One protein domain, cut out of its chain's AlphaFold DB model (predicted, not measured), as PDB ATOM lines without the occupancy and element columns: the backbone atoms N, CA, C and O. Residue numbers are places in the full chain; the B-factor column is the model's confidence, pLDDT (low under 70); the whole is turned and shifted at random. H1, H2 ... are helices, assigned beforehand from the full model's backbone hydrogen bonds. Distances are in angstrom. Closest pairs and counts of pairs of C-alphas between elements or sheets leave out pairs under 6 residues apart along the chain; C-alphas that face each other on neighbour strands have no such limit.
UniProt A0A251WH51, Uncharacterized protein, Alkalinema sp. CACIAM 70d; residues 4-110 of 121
ATOM      1  N   VAL A   4     -40.410 -48.906 -47.420       89.06
ATOM      2  CA  VAL A   4     -41.430 -48.888 -48.493       89.06
ATOM      3  C   VAL A   4     -40.958 -49.617 -49.761       89.06
ATOM      4  O   VAL A   4     -41.763 -50.226 -50.456       89.06
ATOM      5  N   ILE A   5     -39.658 -49.571 -50.076       89.94
ATOM      6  CA  ILE A   5     -39.097 -50.293 -51.228       89.94
ATOM      7  C   ILE A   5     -38.981 -51.789 -50.908       89.94
ATOM      8  O   ILE A   5     -39.263 -52.606 -51.775       89.94
ATOM      9  N   GLU A   6     -38.592 -52.143 -49.679       90.56
ATOM     10  CA  GLU A   6     -38.550 -53.539 -49.209       90.56
ATOM     11  C   GLU A   6     -39.944 -54.177 -49.279       90.56
ATOM     12  O   GLU A   6     -40.129 -55.159 -49.992       90.56
ATOM     13  N   THR A   7     -40.954 -53.538 -48.678       91.19
ATOM     14  CA  THR A   7     -42.348 -54.004 -48.701       91.19
ATOM     15  C   THR A   7     -42.899 -54.140 -50.120       91.19
ATOM     16  O   THR A   7     -43.606 -55.100 -50.413       91.19
ATOM     17  N   LEU A   8     -42.549 -53.220 -51.028       92.75
ATOM     18  CA  LEU A   8     -42.956 -53.308 -52.431       92.75
ATOM     19  C   LEU A   8     -42.469 -54.606 -53.092       92.75
ATOM     20  O   LEU A   8     -43.222 -55.214 -53.853       92.75
ATOM     21  N   PHE A   9     -41.220 -55.006 -52.837       90.62
ATOM     22  CA  PHE A   9     -40.672 -56.247 -53.380       90.62
ATOM     23  C   PHE A   9     -41.328 -57.468 -52.734       90.62
ATOM     24  O   PHE A   9     -41.802 -58.332 -53.466       90.62
ATOM     25  N   ASP A  10     -41.438 -57.490 -51.405       92.50
ATOM     26  CA  ASP A  10     -42.014 -58.615 -50.656       92.50
ATOM     27  C   ASP A  10     -43.470 -58.909 -51.072       92.50
ATOM     28  O   ASP A  10     -43.880 -60.060 -51.243       92.50
ATOM     29  N   GLU A  11     -44.279 -57.868 -51.279       91.44
ATOM     30  CA  GLU A  11     -45.675 -58.032 -51.695       91.44
ATOM     31  C   GLU A  11     -45.815 -58.434 -53.166       91.44
ATOM     32  O   GLU A  11     -46.731 -59.184 -53.516       91.44
ATOM     33  N   ALA A  12     -44.899 -57.982 -54.028       91.56
ATOM     34  CA  ALA A  12     -44.882 -58.355 -55.439       91.56
ATOM     35  C   ALA A  12     -44.550 -59.845 -55.661       91.56
ATOM     36  O   ALA A  12     -44.921 -60.404 -56.693       91.56
ATOM     37  N   GLU A  13     -43.882 -60.509 -54.709       90.38
ATOM     38  CA  GLU A  13     -43.573 -61.945 -54.803       90.38
ATOM     39  C   GLU A  13     -44.828 -62.827 -54.778       90.38
ATOM     40  O   GLU A  13     -44.860 -63.888 -55.404       90.38
ATOM     41  N   ASN A  14     -45.880 -62.386 -54.084       89.06
ATOM     42  CA  ASN A  14     -47.095 -63.174 -53.856       89.06
ATOM     43  C   ASN A  14     -48.272 -62.761 -54.761       89.06
ATOM     44  O   ASN A  14     -49.373 -63.303 -54.630       89.06
ATOM     45  N   GLY A  15     -48.064 -61.818 -55.686       91.25
ATOM     46  CA  GLY A  15     -49.090 -61.340 -56.611       91.25
ATOM     47  C   GLY A  15     -48.911 -59.879 -57.018       91.25
ATOM     48  O   GLY A  15     -47.827 -59.313 -56.944       91.25
ATOM     49  N   TYR A  16     -49.994 -59.250 -57.481       92.88
ATOM     50  CA  TYR A  16     -49.970 -57.814 -57.758       92.88
ATOM     51  C   TYR A  16     -49.889 -57.012 -56.462       92.88
ATOM     52  O   TYR A  16     -50.643 -57.267 -55.523       92.88
ATOM     53  N   VAL A  17     -49.031 -55.993 -56.468       93.38
ATOM     54  CA  VAL A  17     -48.868 -55.070 -55.345       93.38
ATOM     55  C   VAL A  17     -50.214 -54.402 -55.008       93.38
ATOM     56  O   VAL A  17     -50.857 -53.834 -55.901       93.38
ATOM     57  N   PRO A  18     -50.640 -54.424 -53.736       93.44
ATOM     58  CA  PRO A  18     -51.830 -53.734 -53.266       93.44
ATOM     59  C   PRO A  18     -51.829 -52.225 -53.576       93.44
ATOM     60  O   PRO A  18     -50.787 -51.566 -53.530       93.44
ATOM     61  N   PRO A  19     -53.009 -51.613 -53.793       93.81
ATOM     62  CA  PRO A  19     -53.118 -50.170 -54.018       93.81
ATOM     63  C   PRO A  19     -52.537 -49.304 -52.890       93.81
ATOM     64  O   PRO A  19     -52.066 -48.203 -53.162       93.81
ATOM     65  N   GLY A  20     -52.567 -49.791 -51.642       93.50
ATOM     66  CA  GLY A  20     -52.005 -49.093 -50.478       93.50
ATOM     67  C   GLY A  20     -50.496 -48.887 -50.609       93.50
ATOM     68  O   GLY A  20     -50.026 -47.753 -50.618       93.50
ATOM     69  N   THR A  21     -49.755 -49.965 -50.846       93.69
ATOM     70  CA  THR A  21     -48.295 -49.942 -51.024       93.69
ATOM     71  C   THR A  21     -47.876 -49.131 -52.246       93.69
ATOM     72  O   THR A  21     -46.914 -48.366 -52.200       93.69
ATOM     73  N   LEU A  22     -48.646 -49.199 -53.340       94.25
ATOM     74  CA  LEU A  22     -48.426 -48.327 -54.500       94.25
ATOM     75  C   LEU A  22     -48.644 -46.843 -54.168       94.25
ATOM     76  O   LEU A  22     -47.943 -45.982 -54.707       94.25
ATOM     77  N   ALA A  23     -49.607 -46.513 -53.304       95.56
ATOM     78  CA  ALA A  23     -49.833 -45.141 -52.859       95.56
ATOM     79  C   ALA A  23     -48.677 -44.634 -51.981       95.56
ATOM     80  O   ALA A  23     -48.199 -43.517 -52.202       95.56
ATOM     81  N   GLU A  24     -48.176 -45.462 -51.062       94.19
ATOM     82  CA  GLU A  24     -47.010 -45.148 -50.227       94.19
ATOM     83  C   GLU A  24     -45.743 -44.949 -51.066       94.19
ATOM     84  O   GLU A  24     -45.047 -43.942 -50.916       94.19
ATOM     85  N   MET A  25     -45.483 -45.845 -52.023       94.19
ATOM     86  CA  MET A  25     -44.365 -45.710 -52.959       94.19
ATOM     87  C   MET A  25     -44.473 -44.420 -53.778       94.19
ATOM     88  O   MET A  25     -43.497 -43.680 -53.919       94.19
ATOM     89  N   ASN A  26     -45.672 -44.088 -54.268       94.94
ATOM     90  CA  ASN A  26     -45.908 -42.828 -54.968       94.94
ATOM     91  C   ASN A  26     -45.624 -41.609 -54.083       94.94
ATOM     92  O   ASN A  26     -45.038 -40.639 -54.560       94.94
ATOM     93  N   GLN A  27     -46.025 -41.631 -52.812       94.50
ATOM     94  CA  GLN A  27     -45.724 -40.547 -51.879       94.50
ATOM     95  C   GLN A  27     -44.215 -40.423 -51.634       94.50
ATOM     96  O   GLN A  27     -43.675 -39.321 -51.724       94.50
ATOM     97  N   TYR A  28     -43.526 -41.545 -51.409       94.00
ATOM     98  CA  TYR A  28     -42.073 -41.588 -51.245       94.00
ATOM     99  C   TYR A  28     -41.324 -41.047 -52.476       94.00
ATOM    100  O   TYR A  28     -40.351 -40.297 -52.342       94.00
ATOM    101  N   MET A  29     -41.782 -41.384 -53.685       94.25
ATOM    102  CA  MET A  29     -41.220 -40.858 -54.933       94.25
ATOM    103  C   MET A  29     -41.516 -39.368 -55.121       94.25
ATOM    104  O   MET A  29     -40.646 -38.627 -55.575       94.25
ATOM    105  N   LYS A  30     -42.719 -38.908 -54.758       96.88
ATOM    106  CA  LYS A  30     -43.109 -37.493 -54.865       96.88
ATOM    107  C   LYS A  30     -42.262 -36.575 -53.990       96.88
ATOM    108  O   LYS A  30     -42.002 -35.454 -54.412       96.88
ATOM    109  N   SER A  31     -41.806 -37.031 -52.822       95.44
ATOM    110  CA  SER A  31     -40.922 -36.243 -51.950       95.44
ATOM    111  C   SER A  31     -39.437 -36.317 -52.339       95.44
ATOM    112  O   SER A  31     -38.632 -35.534 -51.837       95.44
ATOM    113  N   LEU A  32     -39.043 -37.191 -53.278       95.94
ATOM    114  CA  LEU A  32     -37.644 -37.330 -53.705       95.94
ATOM    115  C   LEU A  32     -36.998 -36.016 -54.200       95.94
ATOM    116  O   LEU A  32     -35.847 -35.772 -53.827       95.94
ATOM    117  N   PRO A  33     -37.664 -35.153 -54.997       97.56
ATOM    118  CA  PRO A  33     -37.071 -33.889 -55.437       97.56
ATOM    119  C   PRO A  33     -36.679 -32.970 -54.274       97.56
ATOM    120  O   PRO A  33     -35.591 -32.393 -54.295       97.56
ATOM    121  N   GLU A  34     -37.521 -32.874 -53.244       97.00
ATOM    122  CA  GLU A  34     -37.262 -32.049 -52.058       97.00
ATOM    123  C   GLU A  34     -36.095 -32.609 -51.240       97.00
ATOM    124  O   GLU A  34     -35.171 -31.874 -50.882       97.00
ATOM    125  N   ARG A  35     -36.063 -33.931 -51.028       96.88
ATOM    126  CA  ARG A  35     -34.957 -34.600 -50.324       96.88
ATOM    127  C   ARG A  35     -33.631 -34.473 -51.075       96.88
ATOM    128  O   ARG A  35     -32.594 -34.212 -50.466       96.88
ATOM    129  N   LEU A  36     -33.652 -34.580 -52.407       97.81
ATOM    130  CA  LEU A  36     -32.483 -34.326 -53.256       97.81
ATOM    131  C   LEU A  36     -32.010 -32.875 -53.161       97.81
ATOM    132  O   LEU A  36     -30.802 -32.635 -53.130       97.81
ATOM    133  N   ALA A  37     -32.930 -31.912 -53.125       97.56
ATOM    134  CA  ALA A  37     -32.589 -30.503 -52.968       97.56
ATOM    135  C   ALA A  37     -31.922 -30.236 -51.609       97.56
ATOM    136  O   ALA A  37     -30.886 -29.567 -51.565       97.56
ATOM    137  N   ALA A  38     -32.450 -30.811 -50.525       95.31
ATOM    138  CA  ALA A  38     -31.854 -30.720 -49.192       95.31
ATOM    139  C   ALA A  38     -30.444 -31.336 -49.153       95.31
ATOM    140  O   ALA A  38     -29.488 -30.672 -48.748       95.31
ATOM    141  N   TYR A  39     -30.291 -32.564 -49.663       96.81
ATOM    142  CA  TYR A  39     -28.999 -33.250 -49.754       96.81
ATOM    143  C   TYR A  39     -27.963 -32.436 -50.537       96.81
ATOM    144  O   TYR A  39     -26.846 -32.221 -50.065       96.81
ATOM    145  N   ARG A  40     -28.333 -31.946 -51.730       97.69
ATOM    146  CA  ARG A  40     -27.448 -31.129 -52.574       97.69
ATOM    147  C   ARG A  40     -27.058 -29.837 -51.873       97.69
ATOM    148  O   ARG A  40     -25.885 -29.500 -51.861       97.69
ATOM    149  N   THR A  41     -28.013 -29.162 -51.239       96.62
ATOM    150  CA  THR A  41     -27.744 -27.921 -50.506       96.62
ATOM    151  C   THR A  41     -26.731 -28.141 -49.385       96.62
ATOM    152  O   THR A  41     -25.802 -27.348 -49.254       96.62
ATOM    153  N   LEU A  42     -26.869 -29.219 -48.603       95.31
ATOM    154  CA  LEU A  42     -25.918 -29.555 -47.538       95.31
ATOM    155  C   LEU A  42     -24.537 -29.904 -48.094       95.31
ATOM    156  O   LEU A  42     -23.542 -29.381 -47.601       95.31
ATOM    157  N   ARG A  43     -24.474 -30.727 -49.144       96.56
ATOM    158  CA  ARG A  43     -23.218 -31.094 -49.813       96.56
ATOM    159  C   ARG A  43     -22.494 -29.867 -50.367       96.56
ATOM    160  O   ARG A  43     -21.305 -29.690 -50.130       96.56
ATOM    161  N   ASP A  44     -23.212 -29.019 -51.094       97.69
ATOM    162  CA  ASP A  44     -22.636 -27.870 -51.794       97.69
ATOM    163  C   ASP A  44     -22.215 -26.760 -50.813       97.69
ATOM    164  O   ASP A  44     -21.346 -25.948 -51.125       97.69
ATOM    165  N   ARG A  45     -22.797 -26.741 -49.606       96.38
ATOM    166  CA  ARG A  45     -22.459 -25.802 -48.526       96.38
ATOM    167  C   ARG A  45     -21.647 -26.432 -47.393       96.38
ATOM    168  O   ARG A  45     -21.448 -25.762 -46.382       96.38
ATOM    169  N   GLU A  46     -21.155 -27.664 -47.540       95.81
ATOM    170  CA  GLU A  46     -20.485 -28.410 -46.461       95.81
ATOM    171  C   GLU A  46     -19.341 -27.597 -45.847       95.81
ATOM    172  O   GLU A  46     -19.317 -27.371 -44.641       95.81
ATOM    173  N   ILE A  47     -18.449 -27.064 -46.687       93.94
ATOM    174  CA  ILE A  47     -17.316 -26.244 -46.240       93.94
ATOM    175  C   ILE A  47     -17.803 -24.995 -45.500       93.94
ATOM    176  O   ILE A  47     -17.294 -24.672 -44.435       93.94
ATOM    177  N   GLN A  48     -18.815 -24.305 -46.032       94.62
ATOM    178  CA  GLN A  48     -19.334 -23.077 -45.429       94.62
ATOM    179  C   GLN A  48     -19.961 -23.329 -44.050       94.62
ATOM    180  O   GLN A  48     -19.796 -22.517 -43.141       94.62
ATOM    181  N   VAL A  49     -20.700 -24.430 -43.898       92.25
ATOM    182  CA  VAL A  49     -21.311 -24.821 -42.621       92.25
ATOM    183  C   VAL A  49     -20.229 -25.233 -41.628       92.25
ATOM    184  O   VAL A  49     -20.220 -24.745 -40.500       92.25
ATOM    185  N   MET A  50     -19.291 -26.075 -42.056       94.31
ATOM    186  CA  MET A  50     -18.257 -26.616 -41.178       94.31
ATOM    187  C   MET A  50     -17.197 -25.585 -40.796       94.31
ATOM    188  O   MET A  50     -16.647 -25.690 -39.707       94.31
ATOM    189  N   GLN A  51     -16.957 -24.552 -41.610       92.38
ATOM    190  CA  GLN A  51     -16.047 -23.464 -41.241       92.38
ATOM    191  C   GLN A  51     -16.507 -22.746 -39.967       92.38
ATOM    192  O   GLN A  51     -15.689 -22.468 -39.102       92.38
ATOM    193  N   LYS A  52     -17.818 -22.531 -39.793       93.31
ATOM    194  CA  LYS A  52     -18.345 -21.935 -38.553       93.31
ATOM    195  C   LYS A  52     -18.034 -22.797 -37.331       93.31
ATOM    196  O   LYS A  52     -17.672 -22.277 -36.287       93.31
ATOM    197  N   VAL A  53     -18.130 -24.117 -37.492       92.88
ATOM    198  CA  VAL A  53     -17.786 -25.082 -36.440       92.88
ATOM    199  C   VAL A  53     -16.289 -25.035 -36.130       92.88
ATOM    200  O   VAL A  53     -15.912 -25.105 -34.967       92.88
ATOM    201  N   VAL A  54     -15.427 -24.881 -37.143       92.38
ATOM    202  CA  VAL A  54     -13.978 -24.695 -36.943       92.38
ATOM    203  C   VAL A  54     -13.699 -23.444 -36.122       92.38
ATOM    204  O   VAL A  54     -12.979 -23.527 -35.130       92.38
ATOM    205  N   ASP A  55     -14.283 -22.314 -36.517       92.75
ATOM    206  CA  ASP A  55     -14.065 -21.027 -35.856       92.75
ATOM    207  C   ASP A  55     -14.513 -21.094 -34.382       92.75
ATOM    208  O   ASP A  55     -13.790 -20.670 -33.476       92.75
ATOM    209  N   GLU A  56     -15.672 -21.709 -34.121       91.56
ATOM    210  CA  GLU A  56     -16.188 -21.931 -32.769       91.56
ATOM    211  C   GLU A  56     -15.283 -22.861 -31.950       91.56
ATOM    212  O   GLU A  56     -14.918 -22.510 -30.826       91.56
ATOM    213  N   LEU A  57     -14.854 -23.997 -32.511       90.00
ATOM    214  CA  LEU A  57     -13.952 -24.937 -31.837       90.00
ATOM    215  C   LEU A  57     -12.617 -24.281 -31.475       90.00
ATOM    216  O   LEU A  57     -12.148 -24.426 -30.349       90.00
ATOM    217  N   GLN A  58     -12.014 -23.528 -32.395       88.81
ATOM    218  CA  GLN A  58     -10.755 -22.829 -32.134       88.81
ATOM    219  C   GLN A  58     -10.908 -21.758 -31.049       88.81
ATOM    220  O   GLN A  58     -10.016 -21.602 -30.217       88.81
ATOM    221  N   SER A  59     -12.041 -21.046 -31.028       92.12
ATOM    222  CA  SER A  59     -12.308 -20.014 -30.020       92.12
ATOM    223  C   SER A  59     -12.564 -20.581 -28.618       92.12
ATOM    224  O   SER A  59     -12.174 -19.961 -27.631       92.12
ATOM    225  N   GLN A  60     -13.200 -21.754 -28.522       93.50
ATOM    226  CA  GLN A  60     -13.574 -22.372 -27.245       93.50
ATOM    227  C   GLN A  60     -12.464 -23.261 -26.668       93.50
ATOM    228  O   GLN A  60     -12.349 -23.377 -25.449       93.50
ATOM    229  N   PHE A  61     -11.622 -23.857 -27.518       90.88
ATOM    230  CA  PHE A  61     -10.598 -24.832 -27.123       90.88
ATOM    231  C   PHE A  61      -9.181 -24.351 -27.452       90.88
ATOM    232  O   PHE A  61      -8.380 -25.077 -28.038       90.88
ATOM    233  N   THR A  62      -8.836 -23.132 -27.033       86.69
ATOM    234  CA  THR A  62      -7.548 -22.483 -27.353       86.69
ATOM    235  C   THR A  62      -6.305 -23.214 -26.826       86.69
ATOM    236  O   THR A  62      -5.193 -22.890 -27.232       86.69
ATOM    237  N   GLY A  63      -6.469 -24.147 -25.883       88.00
ATOM    238  CA  GLY A  63      -5.383 -24.928 -25.280       88.00
ATOM    239  C   GLY A  63      -5.289 -26.379 -25.758       88.00
ATOM    240  O   GLY A  63      -4.380 -27.087 -25.326       88.00
ATOM    241  N   GLU A  64      -6.211 -26.842 -26.606       90.50
ATOM    242  CA  GLU A  64      -6.162 -28.207 -27.137       90.50
ATOM    243  C   GLU A  64      -5.203 -28.307 -28.334       90.50
ATOM    244  O   GLU A  64      -5.091 -27.360 -29.119       90.50
ATOM    245  N   PRO A  65      -4.527 -29.455 -28.525       90.12
ATOM    246  CA  PRO A  65      -3.710 -29.688 -29.708       90.12
ATOM    247  C   PRO A  65      -4.546 -29.584 -30.984       90.12
ATOM    248  O   PRO A  65      -5.651 -30.134 -31.068       90.12
ATOM    249  N   VAL A  66      -3.987 -28.932 -32.003       86.50
ATOM    250  CA  VAL A  66      -4.642 -28.740 -33.307       86.50
ATOM    251  C   VAL A  66      -5.069 -30.084 -33.902       86.50
ATOM    252  O   VAL A  66      -6.173 -30.202 -34.423       86.50
ATOM    253  N   GLU A  67      -4.259 -31.128 -33.734       87.62
ATOM    254  CA  GLU A  67      -4.530 -32.478 -34.230       87.62
ATOM    255  C   GLU A  67      -5.822 -33.067 -33.646       87.62
ATOM    256  O   GLU A  67      -6.565 -33.771 -34.335       87.62
ATOM    257  N   ARG A  68      -6.125 -32.768 -32.376       86.25
ATOM    258  CA  ARG A  68      -7.354 -33.231 -31.723       86.25
ATOM    259  C   ARG A  68      -8.572 -32.473 -32.239       86.25
ATOM    260  O   ARG A  68      -9.617 -33.085 -32.456       86.25
ATOM    261  N   LEU A  69      -8.434 -31.168 -32.474       88.06
ATOM    262  CA  LEU A  69      -9.490 -30.354 -33.079       88.06
ATOM    263  C   LEU A  69      -9.783 -30.814 -34.513       88.06
ATOM    264  O   LEU A  69     -10.946 -30.993 -34.875       88.06
ATOM    265  N   GLU A  70      -8.747 -31.101 -35.303       87.50
ATOM    266  CA  GLU A  70      -8.894 -31.663 -36.648       87.50
ATOM    267  C   GLU A  70      -9.589 -33.026 -36.642       87.50
ATOM    268  O   GLU A  70     -10.438 -33.292 -37.495       87.50
ATOM    269  N   GLN A  71      -9.241 -33.904 -35.697       87.19
ATOM    270  CA  GLN A  71      -9.874 -35.215 -35.584       87.19
ATOM    271  C   GLN A  71     -11.366 -35.086 -35.251       87.19
ATOM    272  O   GLN A  71     -12.196 -35.728 -35.895       87.19
ATOM    273  N   SER A  72     -11.717 -34.215 -34.304       87.38
ATOM    274  CA  SER A  72     -13.112 -33.916 -33.965       87.38
ATOM    275  C   SER A  72     -13.875 -33.336 -35.156       87.38
ATOM    276  O   SER A  72     -15.000 -33.753 -35.431       87.38
ATOM    277  N   LEU A  73     -13.250 -32.434 -35.918       90.12
ATOM    278  CA  LEU A  73     -13.848 -31.857 -37.117       90.12
ATOM    279  C   LEU A  73     -14.108 -32.917 -38.196       90.12
ATOM    280  O   LEU A  73     -15.194 -32.946 -38.771       90.12
ATOM    281  N   LYS A  74     -13.146 -33.813 -38.451       89.12
ATOM    282  CA  LYS A  74     -13.306 -34.934 -39.394       89.12
ATOM    283  C   LYS A  74     -14.497 -35.813 -39.011       89.12
ATOM    284  O   LYS A  74     -15.307 -36.148 -39.875       89.12
ATOM    285  N   THR A  75     -14.641 -36.131 -37.725       88.25
ATOM    286  CA  THR A  75     -15.807 -36.865 -37.210       88.25
ATOM    287  C   THR A  75     -17.102 -36.079 -37.421       88.25
ATOM    288  O   THR A  75     -18.077 -36.639 -37.919       88.25
ATOM    289  N   GLY A  76     -17.112 -34.775 -37.131       89.94
ATOM    290  CA  GLY A  76     -18.272 -33.907 -37.356       89.94
ATOM    291  C   GLY A  76     -18.717 -33.858 -38.822       89.94
ATOM    292  O   GLY A  76     -19.907 -33.977 -39.108       89.94
ATOM    293  N   ILE A  77     -17.772 -33.773 -39.765       91.56
ATOM    294  CA  ILE A  77     -18.063 -33.831 -41.208       91.56
ATOM    295  C   ILE A  77     -18.743 -35.157 -41.570       91.56
ATOM    296  O   ILE A  77     -19.734 -35.170 -42.301       91.56
ATOM    297  N   LEU A  78     -18.236 -36.283 -41.056       90.19
ATOM    298  CA  LEU A  78     -18.835 -37.596 -41.311       90.19
ATOM    299  C   LEU A  78     -20.268 -37.673 -40.776       90.19
ATOM    300  O   LEU A  78     -21.158 -38.103 -41.510       90.19
ATOM    301  N   VAL A  79     -20.513 -37.183 -39.558       89.31
ATOM    302  CA  VAL A  79     -21.862 -37.087 -38.977       89.31
ATOM    303  C   VAL A  79     -22.797 -36.296 -39.895       89.31
ATOM    304  O   VAL A  79     -23.855 -36.799 -40.268       89.31
ATOM    305  N   VAL A  80     -22.391 -35.102 -40.342       91.56
ATOM    306  CA  VAL A  80     -23.202 -34.263 -41.246       91.56
ATOM    307  C   VAL A  80     -23.530 -34.994 -42.551       91.56
ATOM    308  O   VAL A  80     -24.672 -34.952 -43.015       91.56
ATOM    309  N   ARG A  81     -22.566 -35.719 -43.129       92.62
ATOM    310  CA  ARG A  81     -22.781 -36.515 -44.347       92.62
ATOM    311  C   ARG A  81     -23.770 -37.658 -44.130       92.62
ATOM    312  O   ARG A  81     -24.611 -37.898 -44.997       92.62
ATOM    313  N   HIS A  82     -23.704 -38.337 -42.987       90.12
ATOM    314  CA  HIS A  82     -24.676 -39.371 -42.630       90.12
ATOM    315  C   HIS A  82     -26.079 -38.789 -42.422       90.12
ATOM    316  O   HIS A  82     -27.039 -39.363 -42.933       90.12
ATOM    317  N   CYS A  83     -26.206 -37.618 -41.790       89.25
ATOM    318  CA  CYS A  83     -27.479 -36.899 -41.676       89.25
ATOM    319  C   CYS A  83     -28.053 -36.525 -43.048       89.25
ATOM    320  O   CYS A  83     -29.233 -36.754 -43.309       89.25
ATOM    321  N   ALA A  84     -27.223 -36.003 -43.958       93.06
ATOM    322  CA  ALA A  84     -27.644 -35.711 -45.327       93.06
ATOM    323  C   ALA A  84     -28.138 -36.977 -46.047       93.06
ATOM    324  O   ALA A  84     -29.162 -36.944 -46.729       93.06
ATOM    325  N   MET A  85     -27.448 -38.106 -45.870       92.38
ATOM    326  CA  MET A  85     -27.854 -39.386 -46.449       92.38
ATOM    327  C   MET A  85     -29.190 -39.882 -45.880       92.38
ATOM    328  O   MET A  85     -30.056 -40.302 -46.645       92.38
ATOM    329  N   ALA A  86     -29.394 -39.784 -44.566       90.81
ATOM    330  CA  ALA A  86     -30.655 -40.141 -43.919       90.81
ATOM    331  C   ALA A  86     -31.823 -39.291 -44.439       90.81
ATOM    332  O   ALA A  86     -32.865 -39.830 -44.807       90.81
ATOM    333  N   MET A  87     -31.610 -37.975 -44.586       91.75
ATOM    334  CA  MET A  87     -32.576 -37.069 -45.217       91.75
ATOM    335  C   MET A  87     -32.879 -37.462 -46.665       91.75
ATOM    336  O   MET A  87     -34.033 -37.412 -47.075       91.75
ATOM    337  N   LEU A  88     -31.874 -37.874 -47.444       93.81
ATOM    338  CA  LEU A  88     -32.077 -38.320 -48.824       93.81
ATOM    339  C   LEU A  88     -32.915 -39.604 -48.894       93.81
ATOM    340  O   LEU A  88     -33.821 -39.713 -49.726       93.81
ATOM    341  N   MET A  89     -32.611 -40.565 -48.025       90.56
ATOM    342  CA  MET A  89     -33.292 -41.856 -47.980       90.56
ATOM    343  C   MET A  89     -34.650 -41.792 -47.292       90.56
ATOM    344  O   MET A  89     -35.432 -42.709 -47.486       90.56
ATOM    345  N   GLN A  90     -34.941 -40.729 -46.536       90.56
ATOM    346  CA  GLN A  90     -36.115 -40.640 -45.664       90.56
ATOM    347  C   GLN A  90     -36.181 -41.783 -44.634       90.56
ATOM    348  O   GLN A  90     -37.264 -42.217 -44.259       90.56
ATOM    349  N   ASP A  91     -35.023 -42.276 -44.189       86.94
ATOM    350  CA  ASP A  91     -34.919 -43.391 -43.244       86.94
ATOM    351  C   ASP A  91     -34.102 -42.956 -42.025       86.94
ATOM    352  O   ASP A  91     -32.882 -42.809 -42.106       86.94
ATOM    353  N   GLU A  92     -34.776 -42.718 -40.901       81.06
ATOM    354  CA  GLU A  92     -34.133 -42.323 -39.643       81.06
ATOM    355  C   GLU A  92     -33.352 -43.483 -39.013       81.06
ATOM    356  O   GLU A  92     -32.278 -43.267 -38.448       81.06
ATOM    357  N   ARG A  93     -33.804 -44.726 -39.225       83.25
ATOM    358  CA  ARG A  93     -33.136 -45.937 -38.718       83.25
ATOM    359  C   ARG A  93     -31.728 -46.070 -39.277       83.25
ATOM    360  O   ARG A  93     -30.847 -46.605 -38.621       83.25
ATOM    361  N   TYR A  94     -31.470 -45.508 -40.459       82.62
ATOM    362  CA  TYR A  94     -30.119 -45.432 -41.005       82.62
ATOM    363  C   TYR A  94     -29.129 -44.724 -40.064       82.62
ATOM    364  O   TYR A  94     -27.963 -45.117 -39.995       82.62
ATOM    365  N   LEU A  95     -29.561 -43.673 -39.359       79.69
ATOM    366  CA  LEU A  95     -28.711 -42.980 -38.389       79.69
ATOM    367  C   LEU A  95     -28.499 -43.844 -37.150       79.69
ATOM    368  O   LEU A  95     -27.361 -44.012 -36.713       79.69
ATOM    369  N   GLU A  96     -29.569 -44.429 -36.624       77.56
ATOM    370  CA  GLU A  96     -29.515 -45.263 -35.423       77.56
ATOM    371  C   GLU A  96     -28.679 -46.530 -35.633       77.56
ATOM    372  O   GLU A  96     -27.831 -46.860 -34.814       77.56
ATOM    373  N   GLU A  97     -28.850 -47.218 -36.757       82.44
ATOM    374  CA  GLU A  97     -28.189 -48.498 -37.014       82.44
ATOM    375  C   GLU A  97     -26.769 -48.341 -37.554       82.44
ATOM    376  O   GLU A  97     -25.928 -49.213 -37.352       82.44
ATOM    377  N   ARG A  98     -26.481 -47.258 -38.289       77.81
ATOM    378  CA  ARG A  98     -25.188 -47.112 -38.972       77.81
ATOM    379  C   ARG A  98     -24.312 -46.036 -38.370       77.81
ATOM    380  O   ARG A  98     -23.134 -46.290 -38.127       77.81
ATOM    381  N   LEU A  99     -24.858 -44.841 -38.141       79.19
ATOM    382  CA  LEU A  99     -24.070 -43.740 -37.593       79.19
ATOM    383  C   LEU A  99     -23.766 -43.972 -36.112       79.19
ATOM    384  O   LEU A  99     -22.613 -43.809 -35.725       79.19
ATOM    385  N   MET A 100     -24.747 -44.374 -35.297       78.38
ATOM    386  CA  MET A 100     -24.506 -44.592 -33.865       78.38
ATOM    387  C   MET A 100     -23.556 -45.761 -33.622       78.38
ATOM    388  O   MET A 100     -22.607 -45.608 -32.859       78.38
ATOM    389  N   THR A 101     -23.720 -46.881 -34.330       79.69
ATOM    390  CA  THR A 101     -22.775 -48.005 -34.248       79.69
ATOM    391  C   THR A 101     -21.358 -47.579 -34.633       79.69
ATOM    392  O   THR A 101     -20.414 -47.840 -33.891       79.69
ATOM    393  N   TRP A 102     -21.202 -46.834 -35.732       81.38
ATOM    394  CA  TRP A 102     -19.897 -46.309 -36.135       81.38
ATOM    395  C   TRP A 102     -19.319 -45.306 -35.120       81.38
ATOM    396  O   TRP A 102     -18.125 -45.346 -34.812       81.38
ATOM    397  N   LEU A 103     -20.145 -44.412 -34.569       79.75
ATOM    398  CA  LEU A 103     -19.730 -43.466 -33.532       79.75
ATOM    399  C   LEU A 103     -19.270 -44.198 -32.273       79.75
ATOM    400  O   LEU A 103     -18.245 -43.840 -31.704       79.75
ATOM    401  N   GLU A 104     -19.974 -45.238 -31.838       79.00
ATOM    402  CA  GLU A 104     -19.566 -46.037 -30.685       79.00
ATOM    403  C   GLU A 104     -18.229 -46.746 -30.912       79.00
ATOM    404  O   GLU A 104     -17.387 -46.771 -30.015       79.00
ATOM    405  N   GLU A 105     -18.009 -47.308 -32.097       78.00
ATOM    406  CA  GLU A 105     -16.750 -47.969 -32.454       78.00
ATOM    407  C   GLU A 105     -15.580 -46.980 -32.516       78.00
ATOM    408  O   GLU A 105     -14.491 -47.264 -32.011       78.00
ATOM    409  N   THR A 106     -15.804 -45.792 -33.079       70.06
ATOM    410  CA  THR A 106     -14.757 -44.774 -33.251       70.06
ATOM    411  C   THR A 106     -14.466 -43.982 -31.977       70.06
ATOM    412  O   THR A 106     -13.305 -43.693 -31.687       70.06
ATOM    413  N   THR A 107     -15.476 -43.685 -31.156       65.62
ATOM    414  CA  THR A 107     -15.291 -42.979 -29.873       65.62
ATOM    415  C   THR A 107     -14.641 -43.858 -28.810       65.62
ATOM    416  O   THR A 107     -13.782 -43.366 -28.073       65.62
ATOM    417  N   LYS A 108     -14.940 -45.170 -28.779       55.09
ATOM    418  CA  LYS A 108     -14.227 -46.145 -27.926       55.09
ATOM    419  C   LYS A 108     -12.721 -46.181 -28.212       55.09
ATOM    420  O   LYS A 108     -11.949 -46.500 -27.312       55.09
ATOM    421  N   PHE A 109     -12.302 -45.819 -29.424       48.50
ATOM    422  CA  PHE A 109     -10.895 -45.767 -29.820       48.50
ATOM    423  C   PHE A 109     -10.188 -44.442 -29.502       48.50
ATOM    424  O   PHE A 109      -8.963 -44.390 -29.573       48.50
ATOM    425  N   THR A 110     -10.907 -43.359 -29.176       48.97
ATOM    426  CA  THR A 110     -10.299 -42.013 -29.073       48.97
ATOM    427  C   THR A 110     -10.558 -41.293 -27.746       48.97
ATOM    428  O   THR A 110      -9.787 -40.403 -27.389       48.97
TER     429      THR A 110
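This is residues 4 to 110 of the 121 residues of an uncharacterized protein of Alkalinema sp. CACIAM 70d (UniProt A0A251WH51). A long rod of helices: H1 and H2 make a hairpin at one end, H2, H3 and H4 form an arc, H5 folds back along H4 and H3, and H6 turns back along H5. The 107 printed residues hold six named helices, H1 to H6, and no named strand: all helix. The whole is only just loose, close to extended, with radius of gyration of the C-alphas 19.3 A and spans 64 by 30 by 14 A.

H1, residues 4 to 12, touches H2, residues 19 to 30, closest C-alphas Val 4 and Met 25, 6.2 A. H3, residues 32 to 44, meets H2 only through their link. The hub H5, residues 66 to 89, touches H3 with residues 81 to 89 alone, opposite ways at a shallow tilt of 15 degrees, closest C-alphas Arg 35 and Leu 88, 4.9 A. It touches H4, residues 46 to 60, closest C-alphas Leu 57 and Leu 69, 7.1 A, and H6, residues 93 to 108, closest C-alphas Ala 86 and Tyr 94, 6.1 A. Every O i to N i+4 pair is within hydrogen-bond range except in H4, 9 of 11, and H6, 10 of 12.

H1 begins at C-alpha 4 (-41.430, -48.888, -48.493); H5 is 34.8 A long; H6 ends at C-alpha 108 (-14.227, -46.145, -27.926).

The printed part has no cut and no long link; residues 107 to 110 have pLDDT under 70.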